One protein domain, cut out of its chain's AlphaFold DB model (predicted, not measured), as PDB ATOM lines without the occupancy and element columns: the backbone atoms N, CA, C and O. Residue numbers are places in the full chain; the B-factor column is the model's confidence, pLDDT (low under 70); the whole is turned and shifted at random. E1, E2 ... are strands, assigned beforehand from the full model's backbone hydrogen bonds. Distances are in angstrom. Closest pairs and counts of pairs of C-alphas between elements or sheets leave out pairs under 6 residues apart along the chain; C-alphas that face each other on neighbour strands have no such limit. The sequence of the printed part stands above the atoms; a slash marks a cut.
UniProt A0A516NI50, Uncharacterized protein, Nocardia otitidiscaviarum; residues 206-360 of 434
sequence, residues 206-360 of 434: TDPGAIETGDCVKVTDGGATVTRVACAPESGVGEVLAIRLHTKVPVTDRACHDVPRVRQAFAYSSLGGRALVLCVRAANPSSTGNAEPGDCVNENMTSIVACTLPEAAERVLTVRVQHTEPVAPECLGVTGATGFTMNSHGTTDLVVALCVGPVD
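AT A GLANCE: This is residues 206 to 360 of the 434 residues of an uncharacterized protein of Nocardia otitidiscaviarum (UniProt A0A516NI50). Two strand lobes stand end to end along the longest axis, each built on one curled, strongly twisted antiparallel sheet with loops around it. In the larger lobe the sheet E2 E1 E3 E5 E4 folds back on itself, E2 and E1 facing E5 and E4 with E3 as the hinge; the smaller lobe holds the sheet E6 E7 E9 E8, curled like part of a barrel. The printed part has 155 residues, no named helix and nine named strands, E1 to E9 in chain order; the class is all strand, though 64 of the 155 residues are in named strands. The whole is compact, with a radius of gyration of the C-alphas of 15.9 A, yet elongated in outline, spanning 53 by 33 by 24 A.

IN THESE COORDINATES: Start in the five-stranded sheet at C-alpha 216, (28.242, -45.219, 27.604), where E1, residues 216 to 220, begins. E2 is residues 225 to 229, and E3, residues 237 to 246, runs 23.7 A and bends by 72 degrees at residue 241. E4 is residues 264 to 270, and E5, residues 274 to 282, runs 25.4 A to C-alpha 282 at (31.424, -45.585, 19.113). In the other sheet, look for E6 at residues 296 to 298 and E7 at residues 312 to 322, 25.7 A long with a bend of 62 degrees at residue 317. E8 is residues 338 to 343; E9, residues 351 to 358, runs 22.7 A and ends at C-alpha 358, (36.695, -49.976, -4.008).

HOW THE PARTS SIT: In the folded sheet, one sheet bent back into two leaves that face each other, 14 pairs of C-alphas across the leaves are within 11 A. Within hydrogen-bond range you find N 218 and O 227 at 2.8 A in the hairpin E1 and E2, N 217 and O 238 at 2.8 A between E1 and E3, N 244 and O 277 at 2.9 A between E3 and E5, and N 268 and O 276 at 2.8 A in the hairpin E4 and E5. Toward the other sheet, the closest C-alphas of E4 and E9 are those of Gln 264 and Val 351, 7.8 A apart. There, look for N 297 and O 314 at 2.8 A in the hairpin E6 and E7, N 320 and O 353 at 2.8 A between E7 and E9, and N 340 and O 354 at 2.8 A in the hairpin E8 and E9. Residues 296 to 297 of E6 also pair antiparallel with residues 304 to 305.

THE WHOLE: The two C-alphas farthest apart, those of Gly 272 and Asp 360, are 53.7 A apart. The printed part has no cut; its long links are E3 to E4, E5 to E6, E6 to E7 and E7 to E8. The mean pLDDT of the printed part is 88.3, and it is under 70 at residues 249 to 253, 326 and 343 to 347.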
ATOM      1  N   THR A 206      27.929 -36.892  35.655       94.06
ATOM      2  CA  THR A 206      28.654 -35.806  34.973       94.06
ATOM      3  C   THR A 206      30.118 -35.694  35.383       94.06
ATOM      4  O   THR A 206      30.895 -35.047  34.685       94.06
ATOM      5  N   ASP A 207      30.519 -36.322  36.491       94.12
ATOM      6  CA  ASP A 207      31.926 -36.405  36.874       94.12
ATOM      7  C   ASP A 207      32.606 -37.590  36.162       94.12
ATOM      8  O   ASP A 207      32.146 -38.731  36.290       94.12
ATOM      9  N   PRO A 208      33.712 -37.362  35.430       92.19
ATOM     10  CA  PRO A 208      34.397 -38.419  34.697       92.19
ATOM     11  C   PRO A 208      34.969 -39.531  35.587       92.19
ATOM     12  O   PRO A 208      35.194 -40.627  35.086       92.19
ATOM     13  N   GLY A 209      35.182 -39.301  36.887       93.94
ATOM     14  CA  GLY A 209      35.622 -40.354  37.807       93.94
ATOM     15  C   GLY A 209      34.530 -41.342  38.220       93.94
ATOM     16  O   GLY A 209      34.856 -42.386  38.770       93.94
ATOM     17  N   ALA A 210      33.247 -41.045  37.972       95.56
ATOM     18  CA  ALA A 210      32.137 -41.974  38.237       95.56
ATOM     19  C   ALA A 210      31.834 -42.914  37.060       95.56
ATOM     20  O   ALA A 210      30.959 -43.793  37.141       95.56
ATOM     21  N   ILE A 211      32.512 -42.677  35.942       96.62
ATOM     22  CA  ILE A 211      32.444 -43.484  34.734       96.62
ATOM     23  C   ILE A 211      33.299 -44.729  34.962       96.62
ATOM     24  O   ILE A 211      34.372 -44.656  35.552       96.62
ATOM     25  N   GLU A 212      32.829 -45.876  34.489       96.75
ATOM     26  CA  GLU A 212      33.577 -47.131  34.487       96.75
ATOM     27  C   GLU A 212      33.655 -47.721  33.072       96.75
ATOM     28  O   GLU A 212      32.954 -47.304  32.149       96.75
ATOM     29  N   THR A 213      34.521 -48.717  32.888       97.25
ATOM     30  CA  THR A 213      34.556 -49.510  31.655       97.25
ATOM     31  C   THR A 213      33.197 -50.166  31.394       97.25
ATOM     32  O   THR A 213      32.595 -50.750  32.292       97.25
ATOM     33  N   GLY A 214      32.735 -50.097  30.146       97.62
ATOM     34  CA  GLY A 214      31.429 -50.577  29.696       97.62
ATOM     35  C   GLY A 214      30.313 -49.537  29.802       97.62
ATOM     36  O   GLY A 214      29.250 -49.739  29.216       97.62
ATOM     37  N   ASP A 215      30.536 -48.415  30.493       98.12
ATOM     38  CA  ASP A 215      29.578 -47.315  30.486       98.12
ATOM     39  C   ASP A 215      29.538 -46.636  29.113       98.12
ATOM     40  O   ASP A 215      30.547 -46.541  28.409       98.12
ATOM     41  N   CYS A 216      28.374 -46.093  28.760       97.94
ATOM     42  CA  CYS A 216      28.242 -45.219  27.604       97.94
ATOM     43  C   CYS A 216      28.249 -43.758  28.020       97.94
ATOM     44  O   CYS A 216      27.674 -43.363  29.037       97.94
ATOM     45  N   VAL A 217      28.908 -42.943  27.211       97.12
ATOM     46  CA  VAL A 217      29.155 -41.539  27.486       97.12
ATOM     47  C   VAL A 217      28.774 -40.696  26.288       97.12
ATOM     48  O   VAL A 217      29.071 -41.034  25.144       97.12
ATOM     49  N   LYS A 218      28.120 -39.573  26.558       95.81
ATOM     50  CA  LYS A 218      27.933 -38.500  25.595       95.81
ATOM     51  C   LYS A 218      28.930 -37.405  25.922       95.81
ATOM     52  O   LYS A 218      28.995 -36.953  27.066       95.81
ATOM     53  N   VAL A 219      29.695 -37.004  24.918       91.19
ATOM     54  CA  VAL A 219      30.709 -35.963  25.051       91.19
ATOM     55  C   VAL A 219      30.235 -34.716  24.318       91.19
ATOM     56  O   VAL A 219      29.845 -34.792  23.153       91.19
ATOM     57  N   THR A 220      30.225 -33.577  25.006       91.12
ATOM     58  CA  THR A 220      29.795 -32.284  24.452       91.12
ATOM     59  C   THR A 220      30.868 -31.217  24.635       91.12
ATOM     60  O   THR A 220      31.889 -31.447  25.283       91.12
ATOM     61  N   ASP A 221      30.645 -30.052  24.020       87.25
ATOM     62  CA  ASP A 221      31.463 -28.844  24.200       87.25
ATOM     63  C   ASP A 221      32.930 -29.024  23.820       87.25
ATOM     64  O   ASP A 221      33.820 -28.487  24.474       87.25
ATOM     65  N   GLY A 222      33.184 -29.830  22.787       77.94
ATOM     66  CA  GLY A 222      34.547 -30.203  22.453       77.94
ATOM     67  C   GLY A 222      35.231 -30.814  23.673       77.94
ATOM     68  O   GLY A 222      36.302 -30.357  24.064       77.94
ATOM     69  N   GLY A 223      34.614 -31.842  24.270       79.62
ATOM     70  CA  GLY A 223      35.256 -32.733  25.240       79.62
ATOM     71  C   GLY A 223      35.542 -32.099  26.582       79.62
ATOM     72  O   GLY A 223      36.298 -32.663  27.361       79.62
ATOM     73  N   ALA A 224      34.937 -30.947  26.857       83.88
ATOM     74  CA  ALA A 224      34.938 -30.351  28.182       83.88
ATOM     75  C   ALA A 224      33.926 -31.037  29.112       83.88
ATOM     76  O   ALA A 224      34.137 -31.080  30.323       83.88
ATOM     77  N   THR A 225      32.857 -31.615  28.549       90.19
ATOM     78  CA  THR A 225      31.766 -32.220  29.317       90.19
ATOM     79  C   THR A 225      31.572 -33.680  28.919       90.19
ATOM     80  O   THR A 225      31.362 -33.987  27.743       90.19
ATOM     81  N   VAL A 226      31.565 -34.577  29.910       93.38
ATOM     82  CA  VAL A 226      31.085 -35.959  29.756       93.38
ATOM     83  C   VAL A 226      29.819 -36.124  30.545       93.38
ATOM     84  O   VAL A 226      29.709 -35.662  31.675       93.38
ATOM     85  N   THR A 227      28.865 -36.838  29.976       96.25
ATOM     86  CA  THR A 227      27.741 -37.350  30.742       96.25
ATOM     87  C   THR A 227      27.587 -38.829  30.462       96.25
ATOM     88  O   THR A 227      27.476 -39.238  29.307       96.25
ATOM     89  N   ARG A 228      27.564 -39.641  31.516       96.75
ATOM     90  CA  ARG A 228      27.184 -41.043  31.419       96.75
ATOM     91  C   ARG A 228      25.711 -41.134  31.027       96.75
ATOM     92  O   ARG A 228      24.845 -40.554  31.684       96.75
ATOM     93  N   VAL A 229      25.438 -41.873  29.964       97.00
ATOM     94  CA  VAL A 229      24.112 -42.066  29.369       97.00
ATOM     95  C   VAL A 229      23.818 -43.556  29.218       97.00
ATOM     96  O   VAL A 229      24.701 -44.401  29.374       97.00
ATOM     97  N   ALA A 230      22.566 -43.900  28.920       96.56
ATOM     98  CA  ALA A 230      22.237 -45.263  28.528       96.56
ATOM     99  C   ALA A 230      22.951 -45.620  27.214       96.56
ATOM    100  O   ALA A 230      23.056 -44.788  26.312       96.56
ATOM    101  N   CYS A 231      23.418 -46.863  27.098       96.00
ATOM    102  CA  CYS A 231      23.998 -47.367  25.860       96.00
ATOM    103  C   CYS A 231      22.916 -47.524  24.790       96.00
ATOM    104  O   CYS A 231      22.218 -48.534  24.733       96.00
ATOM    105  N   ALA A 232      22.776 -46.497  23.958       94.31
ATOM    106  CA  ALA A 232      21.913 -46.479  22.789       94.31
ATOM    107  C   ALA A 232      22.769 -46.269  21.526       94.31
ATOM    108  O   ALA A 232      23.807 -45.607  21.603       94.31
ATOM    109  N   PRO A 233      22.353 -46.793  20.357       91.88
ATOM    110  CA  PRO A 233      23.063 -46.624  19.087       91.88
ATOM    111  C   PRO A 233      22.861 -45.213  18.496       91.88
ATOM    112  O   PRO A 233      22.618 -45.046  17.303       91.88
ATOM    113  N   GLU A 234      22.934 -44.187  19.335       92.00
ATOM    114  CA  GLU A 234      22.814 -42.786  18.947       92.00
ATOM    115  C   GLU A 234      24.170 -42.234  18.493       92.00
ATOM    116  O   GLU A 234      25.236 -42.664  18.947       92.00
ATOM    117  N   SER A 235      24.149 -41.263  17.578       87.69
ATOM    118  CA  SER A 235      25.366 -40.572  17.159       87.69
ATOM    119  C   SER A 235      25.969 -39.772  18.321       87.69
ATOM    120  O   SER A 235      25.262 -39.170  19.130       87.69
ATOM    121  N   GLY A 236      27.301 -39.770  18.415       88.69
ATOM    122  CA  GLY A 236      28.025 -39.050  19.470       88.69
ATOM    123  C   GLY A 236      27.995 -39.715  20.853       88.69
ATOM    124  O   GLY A 236      28.489 -39.121  21.811       88.69
ATOM    125  N   VAL A 237      27.444 -40.928  20.970       95.12
ATOM    126  CA  VAL A 237      27.580 -41.764  22.169       95.12
ATOM    127  C   VAL A 237      28.753 -42.726  21.979       95.12
ATOM    128  O   VAL A 237      28.815 -43.460  20.990       95.12
ATOM    129  N   GLY A 238      29.690 -42.714  22.925       95.50
ATOM    130  CA  GLY A 238      30.836 -43.617  22.970       95.50
ATOM    131  C   GLY A 238      30.723 -44.624  24.112       95.50
ATOM    132  O   GLY A 238      30.243 -44.283  25.184       95.50
ATOM    133  N   GLU A 239      31.170 -45.855  23.900       97.38
ATOM    134  CA  GLU A 239      31.350 -46.859  24.951       97.38
ATOM    135  C   GLU A 239      32.775 -46.769  25.503       97.38
ATOM    136  O   GLU A 239      33.750 -46.759  24.744       97.38
ATOM    137  N   VAL A 240      32.899 -46.719  26.825       97.38
ATOM    138  CA  VAL A 240      34.176 -46.603  27.531       97.38
ATOM    139  C   VAL A 240      34.855 -47.961  27.587       97.38
ATOM    140  O   VAL A 240      34.392 -48.884  28.250       97.38
ATOM    141  N   LEU A 241      35.994 -48.083  26.915       96.88
ATOM    142  CA  LEU A 241      36.804 -49.301  26.906       96.88
ATOM    143  C   LEU A 241      37.807 -49.314  28.058       96.88
ATOM    144  O   LEU A 241      38.048 -50.352  28.673       96.88
ATOM    145  N   ALA A 242      38.385 -48.157  28.367       96.00
ATOM    146  CA  ALA A 242      39.318 -48.004  29.473       96.00
ATOM    147  C   ALA A 242      39.319 -46.573  30.008       96.00
ATOM    148  O   ALA A 242      38.980 -45.623  29.302       96.00
ATOM    149  N   ILE A 243      39.764 -46.441  31.254       93.94
ATOM    150  CA  ILE A 243      39.994 -45.165  31.925       93.94
ATOM    151  C   ILE A 243      41.446 -45.158  32.386       93.94
ATOM    152  O   ILE A 243      41.936 -46.141  32.950       93.94
ATOM    153  N   ARG A 244      42.156 -44.072  32.099       92.75
ATOM    154  CA  ARG A 244      43.567 -43.908  32.448       92.75
ATOM    155  C   ARG A 244      43.741 -42.656  33.282       92.75
ATOM    156  O   ARG A 244      43.337 -41.572  32.870       92.75
ATOM    157  N   LEU A 245      44.354 -42.809  34.448       90.38
ATOM    158  CA  LEU A 245      44.710 -41.689  35.303       90.38
ATOM    159  C   LEU A 245      46.157 -41.277  35.025       90.38
ATOM    160  O   LEU A 245      47.065 -42.104  35.050       90.38
ATOM    161  N   HIS A 246      46.370 -39.988  34.789       87.75
ATOM    162  CA  HIS A 246      47.680 -39.400  34.540       87.75
ATOM    163  C   HIS A 246      47.945 -38.256  35.515       87.75
ATOM    164  O   HIS A 246      47.049 -37.509  35.901       87.75
ATOM    165  N   THR A 247      49.207 -38.089  35.902       82.38
ATOM    166  CA  THR A 247      49.625 -37.067  36.873       82.38
ATOM    167  C   THR A 247      49.744 -35.665  36.277       82.38
ATOM    168  O   THR A 247      49.793 -34.701  37.034       82.38
ATOM    169  N   LYS A 248      49.834 -35.537  34.945       76.12
ATOM    170  CA  LYS A 248      49.900 -34.258  34.223       76.12
ATOM    171  C   LYS A 248      49.166 -34.349  32.883       76.12
ATOM    172  O   LYS A 248      49.395 -35.291  32.128       76.12
ATOM    173  N   VAL A 249      48.360 -33.338  32.572       58.91
ATOM    174  CA  VAL A 249      48.028 -32.935  31.192       58.91
ATOM    175  C   VAL A 249      49.269 -32.176  30.675       58.91
ATOM    176  O   VAL A 249      49.622 -31.206  31.347       58.91
ATOM    177  N   PRO A 250      50.010 -32.560  29.608       55.81
ATOM    178  CA  PRO A 250      49.623 -33.357  28.436       55.81
ATOM    179  C   PRO A 250      50.587 -34.524  28.090       55.81
ATOM    180  O   PRO A 250      51.799 -34.355  28.126       55.81
ATOM    181  N   VAL A 251      50.045 -35.687  27.716       55.81
ATOM    182  CA  VAL A 251      50.417 -36.501  26.530       55.81
ATOM    183  C   VAL A 251      49.289 -37.528  26.393       55.81
ATOM    184  O   VAL A 251      49.338 -38.636  26.932       55.81
ATOM    185  N   THR A 252      48.186 -37.112  25.778       57.34
ATOM    186  CA  THR A 252      47.056 -38.010  25.479       57.34
ATOM    187  C   THR A 252      47.425 -39.017  24.389       57.34
ATOM    188  O   THR A 252      46.815 -40.081  24.303       57.34
ATOM    189  N   ASP A 253      48.516 -38.747  23.675       59.03
ATOM    190  CA  ASP A 253      49.068 -39.445  22.520       59.03
ATOM    191  C   ASP A 253      49.322 -40.934  22.762       59.03
ATOM    192  O   ASP A 253      49.555 -41.684  21.832       59.03
ATOM    193  N   ARG A 254      49.388 -41.424  24.002       76.62
ATOM    194  CA  ARG A 254      49.595 -42.868  24.233       76.62
ATOM    195  C   ARG A 254      48.756 -43.466  25.336       76.62
ATOM    196  O   ARG A 254      48.843 -44.674  25.540       76.62
ATOM    197  N   ALA A 255      47.920 -42.673  26.005       86.62
ATOM    198  CA  ALA A 255      47.096 -43.157  27.110       86.62
ATOM    199  C   ALA A 255      46.254 -44.375  26.692       86.62
ATOM    200  O   ALA A 255      46.148 -45.350  27.430       86.62
ATOM    201  N   CYS A 256      45.730 -44.341  25.467       90.31
ATOM    202  CA  CYS A 256      44.880 -45.391  24.922       90.31
ATOM    203  C   CYS A 256      45.581 -46.306  23.906       90.31
ATOM    204  O   CYS A 256      44.907 -47.056  23.205       90.31
ATOM    205  N   HIS A 257      46.912 -46.239  23.773       88.81
ATOM    206  CA  HIS A 257      47.625 -46.983  22.727       88.81
ATOM    207  C   HIS A 257      47.547 -48.505  22.911       88.81
ATOM    208  O   HIS A 257      47.500 -49.239  21.927       88.81
ATOM    209  N   ASP A 258      47.517 -48.974  24.158       91.38
ATOM    210  CA  ASP A 258      47.450 -50.392  24.516       91.38
ATOM    211  C   ASP A 258      46.015 -50.939  24.581       91.38
ATOM    212  O   ASP A 258      45.814 -52.125  24.846       91.38
ATOM    213  N   VAL A 259      45.011 -50.094  24.337       92.19
ATOM    214  CA  VAL A 259      43.602 -50.468  24.435       92.19
ATOM    215  C   VAL A 259      43.083 -50.813  23.033       92.19
ATOM    216  O   VAL A 259      42.901 -49.926  22.191       92.19
ATOM    217  N   PRO A 260      42.834 -52.101  22.741       90.88
ATOM    218  CA  PRO A 260      42.373 -52.510  21.425       90.88
ATOM    219  C   PRO A 260      41.011 -51.882  21.123       90.88
ATOM    220  O   PRO A 260      40.179 -51.721  22.014       90.88
ATOM    221  N   ARG A 261      40.771 -51.571  19.844       91.81
ATOM    222  CA  ARG A 261      39.508 -50.992  19.341       91.81
ATOM    223  C   ARG A 261      39.176 -49.589  19.850       91.81
ATOM    224  O   ARG A 261      38.079 -49.114  19.574       91.81
ATOM    225  N   VAL A 262      40.095 -48.898  20.524       92.50
ATOM    226  CA  VAL A 262      39.912 -47.468  20.795       92.50
ATOM    227  C   VAL A 262      39.961 -46.684  19.501       92.50
ATOM    228  O   VAL A 262      40.746 -46.967  18.589       92.50
ATOM    229  N   ARG A 263      39.048 -45.722  19.423       90.94
ATOM    230  CA  ARG A 263      38.803 -44.904  18.238       90.94
ATOM    231  C   ARG A 263      38.638 -43.433  18.583       90.94
ATOM    232  O   ARG A 263      38.754 -42.596  17.703       90.94
ATOM    233  N   GLN A 264      38.387 -43.114  19.849       90.69
ATOM    234  CA  GLN A 264      38.397 -41.746  20.349       90.69
ATOM    235  C   GLN A 264      39.001 -41.745  21.753       90.69
ATOM    236  O   GLN A 264      38.857 -42.714  22.506       90.69
ATOM    237  N   ALA A 265      39.672 -40.658  22.107       90.44
ATOM    238  CA  ALA A 265      40.128 -40.414  23.464       90.44
ATOM    239  C   ALA A 265      39.611 -39.053  23.925       90.44
ATOM    240  O   ALA A 265      39.494 -38.126  23.129       90.44
ATOM    241  N   PHE A 266      39.316 -38.929  25.214       89.06
ATOM    242  CA  PHE A 266      38.909 -37.661  25.811       89.06
ATOM    243  C   PHE A 266      39.634 -37.461  27.132       89.06
ATOM    244  O   PHE A 266      39.586 -38.341  27.989       89.06
ATOM    245  N   ALA A 267      40.299 -36.323  27.302       88.62
ATOM    246  CA  ALA A 267      41.039 -36.009  28.517       88.62
ATOM    247  C   ALA A 267      40.327 -34.943  29.345       88.62
ATOM    248  O   ALA A 267      39.966 -33.887  28.832       88.62
ATOM    249  N   TYR A 268      40.202 -35.211  30.642       88.06
ATOM    250  CA  TYR A 268      39.564 -34.337  31.615       88.06
ATOM    251  C   TYR A 268      40.566 -33.941  32.678       88.06
ATOM    252  O   TYR A 268      41.175 -34.802  33.312       88.06
ATOM    253  N   SER A 269      40.716 -32.639  32.900       87.75
ATOM    254  CA  SER A 269      41.474 -32.150  34.043       87.75
ATOM    255  C   SER A 269      40.752 -32.536  35.331       87.75
ATOM    256  O   SER A 269      39.597 -32.173  35.542       87.75
ATOM    257  N   SER A 270      41.460 -33.238  36.200       87.06
ATOM    258  CA  SER A 270      41.077 -33.534  37.572       87.06
ATOM    259  C   SER A 270      42.139 -32.951  38.509       87.06
ATOM    260  O   SER A 270      43.260 -32.689  38.077       87.06
ATOM    261  N   LEU A 271      41.778 -32.695  39.767       89.12
ATOM    262  CA  LEU A 271      42.645 -32.264  40.875       89.12
ATOM    263  C   LEU A 271      44.055 -31.751  40.504       89.12
ATOM    264  O   LEU A 271      44.988 -32.539  40.321       89.12
ATOM    265  N   GLY A 272      44.241 -30.429  40.449       77.75
ATOM    266  CA  GLY A 272      45.581 -29.827  40.434       77.75
ATOM    267  C   GLY A 272      46.428 -30.168  39.200       77.75
ATOM    268  O   GLY A 272      47.653 -30.101  39.265       77.75
ATOM    269  N   GLY A 273      45.792 -30.548  38.086       81.44
ATOM    270  CA  GLY A 273      46.460 -30.868  36.821       81.44
ATOM    271  C   GLY A 273      46.608 -32.363  36.523       81.44
ATOM    272  O   GLY A 273      47.199 -32.708  35.495       81.44
ATOM    273  N   ARG A 274      46.052 -33.249  37.364       88.12
ATOM    274  CA  ARG A 274      45.818 -34.653  36.990       88.12
ATOM    275  C   ARG A 274      44.897 -34.717  35.768       88.12
ATOM    276  O   ARG A 274      44.097 -33.818  35.526       88.12
ATOM    277  N   ALA A 275      45.008 -35.783  34.987       88.88
ATOM    278  CA  ALA A 275      44.150 -36.025  33.836       88.88
ATOM    279  C   ALA A 275      43.469 -37.387  33.962       88.88
ATOM    280  O   ALA A 275      44.139 -38.386  34.218       88.88
ATOM    281  N   LEU A 276      42.162 -37.435  33.741       90.94
ATOM    282  CA  LEU A 276      41.424 -38.664  33.471       90.94
ATOM    283  C   LEU A 276      41.241 -38.768  31.961       90.94
ATOM    284  O   LEU A 276      40.605 -37.904  31.361       90.94
ATOM    285  N   VAL A 277      41.812 -39.796  31.343       91.56
ATOM    286  CA  VAL A 277      41.655 -40.061  29.912       91.56
ATOM    287  C   VAL A 277      40.673 -41.208  29.726       91.56
ATOM    288  O   VAL A 277      40.921 -42.330  30.171       91.56
ATOM    289  N   LEU A 278      39.558 -40.916  29.064       93.44
ATOM    290  CA  LEU A 278      38.568 -41.894  28.639       93.44
ATOM    291  C   LEU A 278      38.953 -42.412  27.260       93.44
ATOM    292  O   LEU A 278      39.034 -41.642  26.304       93.44
ATOM    293  N   CYS A 279      39.168 -43.715  27.163       94.06
ATOM    294  CA  CYS A 279      39.446 -44.411  25.921       94.06
ATOM    295  C   CYS A 279      38.151 -45.051  25.428       94.06
ATOM    296  O   CYS A 279      37.659 -45.986  26.063       94.06
ATOM    297  N   VAL A 280      37.588 -44.556  24.328       94.50
ATOM    298  CA  VAL A 280      36.251 -44.962  23.883       94.50
ATOM    299  C   VAL A 280      36.240 -45.517  22.458       94.50
ATOM    300  O   VAL A 280      37.130 -45.258  21.638       94.50
ATOM    301  N   ARG A 281      35.169 -46.246  22.152       94.75
ATOM    302  CA  ARG A 281      34.718 -46.552  20.788       94.75
ATOM    303  C   ARG A 281      33.305 -46.023  20.578       94.75
ATOM    304  O   ARG A 281      32.640 -45.688  21.551       94.75
ATOM    305  N   ALA A 282      32.816 -45.969  19.343       94.88
ATOM    306  CA  ALA A 282      31.424 -45.585  19.113       94.88
ATOM    307  C   ALA A 282      30.475 -46.639  19.713       94.88
ATOM    308  O   ALA A 282      30.694 -47.837  19.547       94.88
ATOM    309  N   ALA A 283      29.406 -46.219  20.391       95.69
ATOM    310  CA  ALA A 283      28.419 -47.154  20.938       95.69
ATOM    311  C   ALA A 283      27.531 -47.764  19.837       95.69
ATOM    312  O   ALA A 283      27.063 -48.894  19.959       95.69
ATOM    313  N   ASN A 284      27.309 -47.033  18.738       95.44
ATOM    314  CA  ASN A 284      26.580 -47.544  17.581       95.44
ATOM    315  C   ASN A 284      27.472 -48.509  16.769       95.44
ATOM    316  O   ASN A 284      28.435 -48.043  16.152       95.44
ATOM    317  N   PRO A 285      27.153 -49.818  16.694       95.44
ATOM    318  CA  PRO A 285      27.972 -50.795  15.972       95.44
ATOM    319  C   PRO A 285      28.069 -50.498  14.473       95.44
ATOM    320  O   PRO A 285      29.057 -50.861  13.855       95.44
ATOM    321  N   SER A 286      27.085 -49.802  13.901       96.12
ATOM    322  CA  SER A 286      27.087 -49.396  12.498       96.12
ATOM    323  C   SER A 286      27.845 -48.095  12.252       96.12
ATOM    324  O   SER A 286      27.863 -47.644  11.121       96.12
ATOM    325  N   SER A 287      28.439 -47.439  13.251       94.75
ATOM    326  CA  SER A 287      29.264 -46.248  13.012       94.75
ATOM    327  C   SER A 287      30.587 -46.633  12.352       94.75
ATOM    328  O   SER A 287      31.229 -47.582  12.792       94.75
ATOM    329  N   THR A 288      31.066 -45.849  11.383       93.50
ATOM    330  CA  THR A 288      32.424 -46.011  10.821       93.50
ATOM    331  C   THR A 288      33.537 -45.884  11.854       93.50
ATOM    332  O   THR A 288      34.609 -46.455  11.671       93.50
ATOM    333  N   GLY A 289      33.264 -45.246  12.997       91.12
ATOM    334  CA  GLY A 289      34.164 -45.277  14.144       91.12
ATOM    335  C   GLY A 289      34.476 -46.702  14.610       91.12
ATOM    336  O   GLY A 289      35.557 -46.927  15.127       91.12
ATOM    337  N   ASN A 290      33.595 -47.677  14.383       94.38
ATOM    338  CA  ASN A 290      33.797 -49.080  14.750       94.38
ATOM    339  C   ASN A 290      34.352 -49.955  13.625       94.38
ATOM    340  O   ASN A 290      34.481 -51.158  13.831       94.38
ATOM    341  N   ALA A 291      34.698 -49.376  12.474       95.38
ATOM    342  CA  ALA A 291      35.118 -50.158  11.325       95.38
ATOM    343  C   ALA A 291      36.362 -51.010  11.625       95.38
ATOM    344  O   ALA A 291      37.313 -50.582  12.306       95.38
ATOM    345  N   GLU A 292      36.346 -52.219  11.080       96.00
ATOM    346  CA  GLU A 292      37.448 -53.169  11.028       96.00
ATOM    347  C   GLU A 292      37.833 -53.438   9.552       96.00
ATOM    348  O   GLU A 292      37.048 -53.186   8.634       96.00
ATOM    349  N   PRO A 293      39.066 -53.902   9.273       95.56
ATOM    350  CA  PRO A 293      39.453 -54.297   7.919       95.56
ATOM    351  C   PRO A 293      38.499 -55.347   7.330       95.56
ATOM    352  O   PRO A 293      38.247 -56.376   7.951       95.56
ATOM    353  N   GLY A 294      38.012 -55.097   6.116       95.81
ATOM    354  CA  GLY A 294      37.037 -55.921   5.401       95.81
ATOM    355  C   GLY A 294      35.606 -55.383   5.446       95.81
ATOM    356  O   GLY A 294      34.816 -55.743   4.572       95.81
ATOM    357  N   ASP A 295      35.282 -54.500   6.394       97.50
ATOM    358  CA  ASP A 295      33.977 -53.838   6.444       97.50
ATOM    359  C   ASP A 295      33.767 -52.938   5.223       97.50
ATOM    360  O   ASP A 295      34.726 -52.434   4.644       97.50
ATOM    361  N   CYS A 296      32.513 -52.689   4.847       97.31
ATOM    362  CA  CYS A 296      32.185 -51.684   3.841       97.31
ATOM    363  C   CYS A 296      31.477 -50.493   4.472       97.31
ATOM    364  O   CYS A 296      30.756 -50.632   5.458       97.31
ATOM    365  N   VAL A 297      31.689 -49.315   3.900       96.25
ATOM    366  CA  VAL A 297      31.101 -48.058   4.356       96.25
ATOM    367  C   VAL A 297      30.246 -47.445   3.258       96.25
ATOM    368  O   VAL A 297      30.462 -47.690   2.069       96.25
ATOM    369  N   ASN A 298      29.247 -46.665   3.662       95.19
ATOM    370  CA  ASN A 298      28.431 -45.906   2.722       95.19
ATOM    371  C   ASN A 298      29.222 -44.755   2.074       95.19
ATOM    372  O   ASN A 298      30.316 -44.406   2.517       95.19
ATOM    373  N   GLU A 299      28.641 -44.125   1.053       90.94
ATOM    374  CA  GLU A 299      29.252 -43.004   0.315       90.94
ATOM    375  C   GLU A 299      29.682 -41.841   1.227       90.94
ATOM    376  O   GLU A 299      30.725 -41.228   1.022       90.94
ATOM    377  N   ASN A 300      28.922 -41.593   2.297       91.06
ATOM    378  CA  ASN A 300      29.211 -40.533   3.267       91.06
ATOM    379  C   ASN A 300      30.233 -40.936   4.347       91.06
ATOM    380  O   ASN A 300      30.557 -40.116   5.202       91.06
ATOM    381  N   MET A 301      30.687 -42.192   4.369       91.38
ATOM    382  CA  MET A 301      31.579 -42.755   5.394       91.38
ATOM    383  C   MET A 301      31.097 -42.532   6.833       91.38
ATOM    384  O   MET A 301      31.887 -42.374   7.766       91.38
ATOM    385  N   THR A 302      29.780 -42.529   7.031       92.12
ATOM    386  CA  THR A 302      29.147 -42.355   8.346       92.12
ATOM    387  C   THR A 302      28.694 -43.674   8.946       92.12
ATOM    388  O   THR A 302      28.663 -43.803  10.175       92.12
ATOM    389  N   SER A 303      28.389 -44.665   8.101       95.50
ATOM    390  CA  SER A 303      27.951 -45.982   8.545       95.50
ATOM    391  C   SER A 303      28.651 -47.148   7.856       95.50
ATOM    392  O   SER A 303      28.911 -47.111   6.656       95.50
ATOM    393  N   ILE A 304      28.873 -48.209   8.629       96.88
ATOM    394  CA  ILE A 304      29.219 -49.549   8.167       96.88
ATOM    395  C   ILE A 304      27.960 -50.197   7.586       96.88
ATOM    396  O   ILE A 304      26.902 -50.205   8.223       96.88
ATOM    397  N   VAL A 305      28.090 -50.746   6.385       97.75
ATOM    398  CA  VAL A 305      27.035 -51.412   5.618       97.75
ATOM    399  C   VAL A 305      27.551 -52.753   5.099       97.75
ATOM    400  O   VAL A 305      28.756 -52.980   4.989       97.75
ATOM    401  N   ALA A 306      26.646 -53.673   4.769       97.38
ATOM    402  CA  ALA A 306      27.058 -54.927   4.148       97.38
ATOM    403  C   ALA A 306      27.604 -54.664   2.734       97.38
ATOM    404  O   ALA A 306      26.947 -54.013   1.928       97.38
ATOM    405  N   CYS A 307      28.770 -55.230   2.409       96.75
ATOM    406  CA  CYS A 307      29.447 -55.027   1.119       96.75
ATOM    407  C   CYS A 307      28.633 -55.453  -0.114       96.75
ATOM    408  O   CYS A 307      28.949 -55.057  -1.227       96.75
ATOM    409  N   THR A 308      27.604 -56.283   0.063       96.25
ATOM    410  CA  THR A 308      26.715 -56.723  -1.021       96.25
ATOM    411  C   THR A 308      25.604 -55.723  -1.329       96.25
ATOM    412  O   THR A 308      24.850 -55.926  -2.278       96.25
ATOM    413  N   LEU A 309      25.421 -54.705  -0.486       97.12
ATOM    414  CA  LEU A 309      24.374 -53.713  -0.672       97.12
ATOM    415  C   LEU A 309      24.833 -52.647  -1.672       97.12
ATOM    416  O   LEU A 309      25.999 -52.263  -1.660       97.12
ATOM    417  N   PRO A 310      23.919 -52.114  -2.499       94.50
ATOM    418  CA  PRO A 310      24.252 -51.084  -3.485       94.50
ATOM    419  C   PRO A 310      24.719 -49.764  -2.851       94.50
ATOM    420  O   PRO A 310      25.320 -48.942  -3.529       94.50
ATOM    421  N   GLU A 311      24.440 -49.557  -1.564       95.25
ATOM    422  CA  GLU A 311      24.909 -48.404  -0.789       95.25
ATOM    423  C   GLU A 311      26.363 -48.534  -0.308       95.25
ATOM    424  O   GLU A 311      26.920 -47.554   0.185       95.25
ATOM    425  N   ALA A 312      26.983 -49.716  -0.427       96.06
ATOM    426  CA  ALA A 312      28.393 -49.911  -0.112       96.06
ATOM    427  C   ALA A 312      29.255 -49.193  -1.158       96.06
ATOM    428  O   ALA A 312      29.296 -49.586  -2.323       96.06
ATOM    429  N   ALA A 313      29.944 -48.137  -0.731       92.44
ATOM    430  CA  ALA A 313      30.760 -47.310  -1.611       92.44
ATOM    431  C   ALA A 313      32.231 -47.733  -1.582       92.44
ATOM    432  O   ALA A 313      32.850 -47.898  -2.630       92.44
ATOM    433  N   GLU A 314      32.777 -47.953  -0.387       94.25
ATOM    434  CA  GLU A 314      34.186 -48.297  -0.201       94.25
ATOM    435  C   GLU A 314      34.322 -49.421   0.844       94.25
ATOM    436  O   GLU A 314      33.558 -49.500   1.807       94.25
ATOM    437  N   ARG A 315      35.305 -50.300   0.660       95.50
ATOM    438  CA  ARG A 315      35.762 -51.317   1.607       95.50
ATOM    439  C   ARG A 315      36.909 -50.760   2.442       95.50
ATOM    440  O   ARG A 315      37.855 -50.181   1.920       95.50
ATOM    441  N   VAL A 316      36.862 -50.985   3.746       95.69
ATOM    442  CA  VAL A 316      37.914 -50.646   4.701       95.69
ATOM    443  C   VAL A 316      39.053 -51.640   4.542       95.69
ATOM    444  O   VAL A 316      38.914 -52.828   4.810       95.69
ATOM    445  N   LEU A 317      40.205 -51.158   4.101       94.12
ATOM    446  CA  LEU A 317      41.390 -51.970   3.847       94.12
ATOM    447  C   LEU A 317      42.290 -52.025   5.078       94.12
ATOM    448  O   LEU A 317      42.775 -53.091   5.449       94.12
ATOM    449  N   THR A 318      42.500 -50.885   5.743       94.06
ATOM    450  CA  THR A 318      43.187 -50.842   7.041       94.06
ATOM    451  C   THR A 318      42.622 -49.746   7.934       94.06
ATOM    452  O   THR A 318      42.090 -48.747   7.457       94.06
ATOM    453  N   VAL A 319      42.774 -49.930   9.246       92.94
ATOM    454  CA  VAL A 319      42.441 -48.922  10.256       92.94
ATOM    455  C   VAL A 319      43.659 -48.713  11.133       92.94
ATOM    456  O   VAL A 319      44.219 -49.673  11.668       92.94
ATOM    457  N   ARG A 320      44.088 -47.462  11.276       89.00
ATOM    458  CA  ARG A 320      45.254 -47.085  12.072       89.00
ATOM    459  C   ARG A 320      44.874 -46.007  13.062       89.00
ATOM    460  O   ARG A 320      44.235 -45.026  12.706       89.00
ATOM    461  N   VAL A 321      45.307 -46.186  14.301       87.00
ATOM    462  CA  VAL A 321      45.266 -45.126  15.305       87.00
ATOM    463  C   VAL A 321      46.628 -44.452  15.283       87.00
ATOM    464  O   VAL A 321      47.651 -45.097  15.522       87.00
ATOM    465  N   GLN A 322      46.631 -43.180  14.921       84.44
ATOM    466  CA  GLN A 322      47.784 -42.300  14.943       84.44
ATOM    467  C   GLN A 322      47.622 -41.328  16.106       84.44
ATOM    468  O   GLN A 322      46.511 -41.016  16.524       84.44
ATOM    469  N   HIS A 323      48.747 -40.885  16.647       78.44
ATOM    470  CA  HIS A 323      48.792 -40.051  17.850       78.44
ATOM    471  C   HIS A 323      49.501 -38.725  17.599       78.44
ATOM    472  O   HIS A 323      50.149 -38.148  18.462       78.44
ATOM    473  N   THR A 324      49.499 -38.326  16.341       77.19
ATOM    474  CA  THR A 324      50.047 -37.078  15.845       77.19
ATOM    475  C   THR A 324      49.193 -36.761  14.641       77.19
ATOM    476  O   THR A 324      49.022 -37.642  13.796       77.19
ATOM    477  N   GLU A 325      48.638 -35.554  14.583       70.75
ATOM    478  CA  GLU A 325      47.853 -35.128  13.431       70.75
ATOM    479  C   GLU A 325      48.753 -35.168  12.189       70.75
ATOM    480  O   GLU A 325      49.732 -34.414  12.107       70.75
ATOM    481  N   PRO A 326      48.523 -36.110  11.258       66.50
ATOM    482  CA  PRO A 326      49.375 -36.216  10.095       66.50
ATOM    483  C   PRO A 326      49.052 -35.060   9.147       66.50
ATOM    484  O   PRO A 326      47.903 -34.641   9.025       66.50
ATOM    485  N   VAL A 327      50.054 -34.583   8.404       72.06
ATOM    486  CA  VAL A 327      49.832 -33.589   7.335       72.06
ATOM    487  C   VAL A 327      48.847 -34.129   6.285       72.06
ATOM    488  O   VAL A 327      48.074 -33.367   5.713       72.06
ATOM    489  N   ALA A 328      48.853 -35.450   6.068       72.38
ATOM    490  CA  ALA A 328      47.853 -36.184   5.300       72.38
ATOM    491  C   ALA A 328      47.752 -37.638   5.807       72.38
ATOM    492  O   ALA A 328      48.777 -38.220   6.175       72.38
ATOM    493  N   PRO A 329      46.562 -38.268   5.818       75.44
ATOM    494  CA  PRO A 329      46.430 -39.683   6.159       75.44
ATOM    495  C   PRO A 329      47.160 -40.563   5.139       75.44
ATOM    496  O   PRO A 329      46.714 -40.731   4.005       75.44
ATOM    497  N   GLU A 330      48.275 -41.163   5.548       80.12
ATOM    498  CA  GLU A 330      49.034 -42.079   4.695       80.12
ATOM    499  C   GLU A 330      48.582 -43.535   4.864       80.12
ATOM    500  O   GLU A 330      48.673 -44.132   5.943       80.12
ATOM    501  N   CYS A 331      48.180 -44.149   3.751       85.25
ATOM    502  CA  CYS A 331      47.825 -45.564   3.670       85.25
ATOM    503  C   CYS A 331      49.030 -46.453   3.357       85.25
ATOM    504  O   CYS A 331      49.079 -47.141   2.340       85.25
ATOM    505  N   LEU A 332      50.029 -46.438   4.246       82.75
ATOM    506  CA  LEU A 332      51.288 -47.157   4.023       82.75
ATOM    507  C   LEU A 332      51.058 -48.659   3.813       82.75
ATOM    508  O   LEU A 332      50.511 -49.336   4.685       82.75
ATOM    509  N   GLY A 333      51.555 -49.191   2.699       83.56
ATOM    510  CA  GLY A 333      51.462 -50.616   2.376       83.56
ATOM    511  C   GLY A 333      50.075 -51.072   1.918       83.56
ATOM    512  O   GLY A 333      49.842 -52.275   1.862       83.56
ATOM    513  N   VAL A 334      49.166 -50.142   1.603       85.69
ATOM    514  CA  VAL A 334      47.841 -50.460   1.066       85.69
ATOM    515  C   VAL A 334      47.682 -49.843  -0.314       85.69
ATOM    516  O   VAL A 334      47.632 -48.628  -0.480       85.69
ATOM    517  N   THR A 335      47.591 -50.706  -1.312       80.75
ATOM    518  CA  THR A 335      47.408 -50.328  -2.709       80.75
ATOM    519  C   THR A 335      45.954 -49.954  -2.975       80.75
ATOM    520  O   THR A 335      45.040 -50.633  -2.519       80.75
ATOM    521  N   GLY A 336      45.735 -48.879  -3.729       76.94
ATOM    522  CA  GLY A 336      44.402 -48.444  -4.168       76.94
ATOM    523  C   GLY A 336      43.605 -47.710  -3.099       76.94
ATOM    524  O   GLY A 336      42.450 -47.364  -3.336       76.94
ATOM    525  N   ALA A 337      44.214 -47.473  -1.937       84.38
ATOM    526  CA  ALA A 337      43.535 -46.900  -0.797       84.38
ATOM    527  C   ALA A 337      43.486 -45.374  -0.840       84.38
ATOM    528  O   ALA A 337      44.460 -44.686  -1.147       84.38
ATOM    529  N   THR A 338      42.351 -44.863  -0.401       83.75
ATOM    530  CA  THR A 338      42.148 -43.492   0.022       83.75
ATOM    531  C   THR A 338      42.175 -43.447   1.541       83.75
ATOM    532  O   THR A 338      41.458 -44.185   2.213       83.75
ATOM    533  N   GLY A 339      43.016 -42.576   2.077       83.31
ATOM    534  CA  GLY A 339      43.098 -42.271   3.494       83.31
ATOM    535  C   GLY A 339      42.061 -41.231   3.897       83.31
ATOM    536  O   GLY A 339      41.957 -40.177   3.277       83.31
ATOM    537  N   PHE A 340      41.338 -41.516   4.970       83.94
ATOM    538  CA  PHE A 340      40.408 -40.614   5.632       83.94
ATOM    539  C   PHE A 340      40.818 -40.496   7.092       83.94
ATOM    540  O   PHE A 340      40.990 -41.505   7.775       83.94
ATOM    541  N   THR A 341      40.967 -39.273   7.588       83.38
ATOM    542  CA  THR A 341      41.127 -39.029   9.022       83.38
ATOM    543  C   THR A 341      39.774 -38.754   9.646       83.38
ATOM    544  O   THR A 341      39.068 -37.828   9.249       83.38
ATOM    545  N   MET A 342      39.439 -39.508  10.681       79.94
ATOM    546  CA  MET A 342      38.402 -39.130  11.623       79.94
ATOM    547  C   MET A 342      39.092 -38.473  12.815       79.94
ATOM    548  O   MET A 342      39.618 -39.158  13.694       79.94
ATOM    549  N   ASN A 343      39.106 -37.138  12.832       66.44
ATOM    550  CA  ASN A 343      39.471 -36.393  14.032       66.44
ATOM    551  C   ASN A 343      38.295 -36.490  14.995       66.44
ATOM    552  O   ASN A 343      37.223 -35.943  14.731       66.44
ATOM    553  N   SER A 344      38.468 -37.208  16.105       60.78
ATOM    554  CA  SER A 344      37.402 -37.258  17.102       60.78
ATOM    555  C   SER A 344      37.364 -35.994  17.944       60.78
ATOM    556  O   SER A 344      36.328 -35.721  18.551       60.78
ATOM    557  N   HIS A 345      38.489 -35.264  18.054       69.25
ATOM    558  CA  HIS A 345      38.583 -34.235  19.070       69.25
ATOM    559  C   HIS A 345      39.769 -33.262  18.985       69.25
ATOM    560  O   HIS A 345      40.868 -33.667  18.646       69.25
ATOM    561  N   GLY A 346      39.563 -32.001  19.391       66.38
ATOM    562  CA  GLY A 346      40.623 -30.977  19.449       66.38
ATOM    563  C   GLY A 346      41.456 -30.965  20.739       66.38
ATOM    564  O   GLY A 346      42.402 -30.194  20.842       66.38
ATOM    565  N   THR A 347      41.103 -31.774  21.745       69.94
ATOM    566  CA  THR A 347      41.855 -31.871  23.020       69.94
ATOM    567  C   THR A 347      42.728 -33.122  23.123       69.94
ATOM    568  O   THR A 347      43.397 -33.328  24.138       69.94
ATOM    569  N   THR A 348      42.714 -33.975  22.097       72.69
ATOM    570  CA  THR A 348      43.539 -35.181  22.039       72.69
ATOM    571  C   THR A 348      44.137 -35.341  20.659       72.69
ATOM    572  O   THR A 348      43.412 -35.207  19.681       72.69
ATOM    573  N   ASP A 349      45.389 -35.778  20.593       72.94
ATOM    574  CA  ASP A 349      46.083 -36.007  19.321       72.94
ATOM    575  C   ASP A 349      45.748 -37.379  18.700       72.94
ATOM    576  O   ASP A 349      46.432 -37.850  17.791       72.94
ATOM    577  N   LEU A 350      44.697 -38.051  19.198       80.88
ATOM    578  CA  LEU A 350      44.235 -39.331  18.672       80.88
ATOM    579  C   LEU A 350      43.478 -39.110  17.361       80.88
ATOM    580  O   LEU A 350      42.333 -38.656  17.341       80.88
ATOM    581  N   VAL A 351      44.119 -39.513  16.272       84.31
ATOM    582  CA  VAL A 351      43.572 -39.497  14.920       84.31
ATOM    583  C   VAL A 351      43.360 -40.931  14.465       84.31
ATOM    584  O   VAL A 351      44.277 -41.753  14.495       84.31
ATOM    585  N   VAL A 352      42.150 -41.259  14.017       87.81
ATOM    586  CA  VAL A 352      41.908 -42.545  13.356       87.81
ATOM    587  C   VAL A 352      42.032 -42.338  11.857       87.81
ATOM    588  O   VAL A 352      41.216 -41.646  11.255       87.81
ATOM    589  N   ALA A 353      43.046 -42.950  11.255       90.00
ATOM    590  CA  ALA A 353      43.203 -43.023   9.813       90.00
ATOM    591  C   ALA A 353      42.547 -44.313   9.301       90.00
ATOM    592  O   ALA A 353      42.979 -45.423   9.632       90.00
ATOM    593  N   LEU A 354      41.498 -44.168   8.495       92.31
ATOM    594  CA  LEU A 354      40.877 -45.254   7.750       92.31
ATOM    595  C   LEU A 354      41.407 -45.231   6.324       92.31
ATOM    596  O   LEU A 354      41.337 -44.213   5.644       92.31
ATOM    597  N   CYS A 355      41.911 -46.366   5.869       92.31
ATOM    598  CA  CYS A 355      42.280 -46.572   4.481       92.31
ATOM    599  C   CYS A 355      41.191 -47.389   3.828       92.31
ATOM    600  O   CYS A 355      41.007 -48.548   4.196       92.31
ATOM    601  N   VAL A 356      40.481 -46.791   2.885       92.88
ATOM    602  CA  VAL A 356      39.361 -47.422   2.188       92.88
ATOM    603  C   VAL A 356      39.643 -47.481   0.693       92.88
ATOM    604  O   VAL A 356      40.378 -46.651   0.172       92.88
ATOM    605  N   GLY A 357      39.099 -48.461  -0.003       91.81
ATOM    606  CA  GLY A 357      39.187 -48.559  -1.455       91.81
ATOM    607  C   GLY A 357      37.940 -49.218  -2.027       91.81
ATOM    608  O   GLY A 357      37.044 -49.572  -1.266       91.81
ATOM    609  N   PRO A 358      37.865 -49.408  -3.350       91.62
ATOM    610  CA  PRO A 358      36.695 -49.976  -4.008       91.62
ATOM    611  C   PRO A 358      36.203 -51.262  -3.349       91.62
ATOM    612  O   PRO A 358      36.996 -52.101  -2.920       91.62
ATOM    613  N   VAL A 359      34.885 -51.443  -3.303       93.69
ATOM    614  CA  VAL A 359      34.289 -52.691  -2.799       93.69
ATOM    615  C   VAL A 359      34.626 -53.880  -3.705       93.69
ATOM    616  O   VAL A 359      34.784 -54.998  -3.216       93.69
ATOM    617  N   ASP A 360      34.734 -53.631  -5.012       91.94
ATOM    618  CA  ASP A 360      35.059 -54.639  -6.016       91.94
ATOM    619  C   ASP A 360      36.574 -54.876  -6.093       91.94
ATOM    620  O   ASP A 360      37.342 -53.974  -6.425       91.94
TER     621      ASP A 360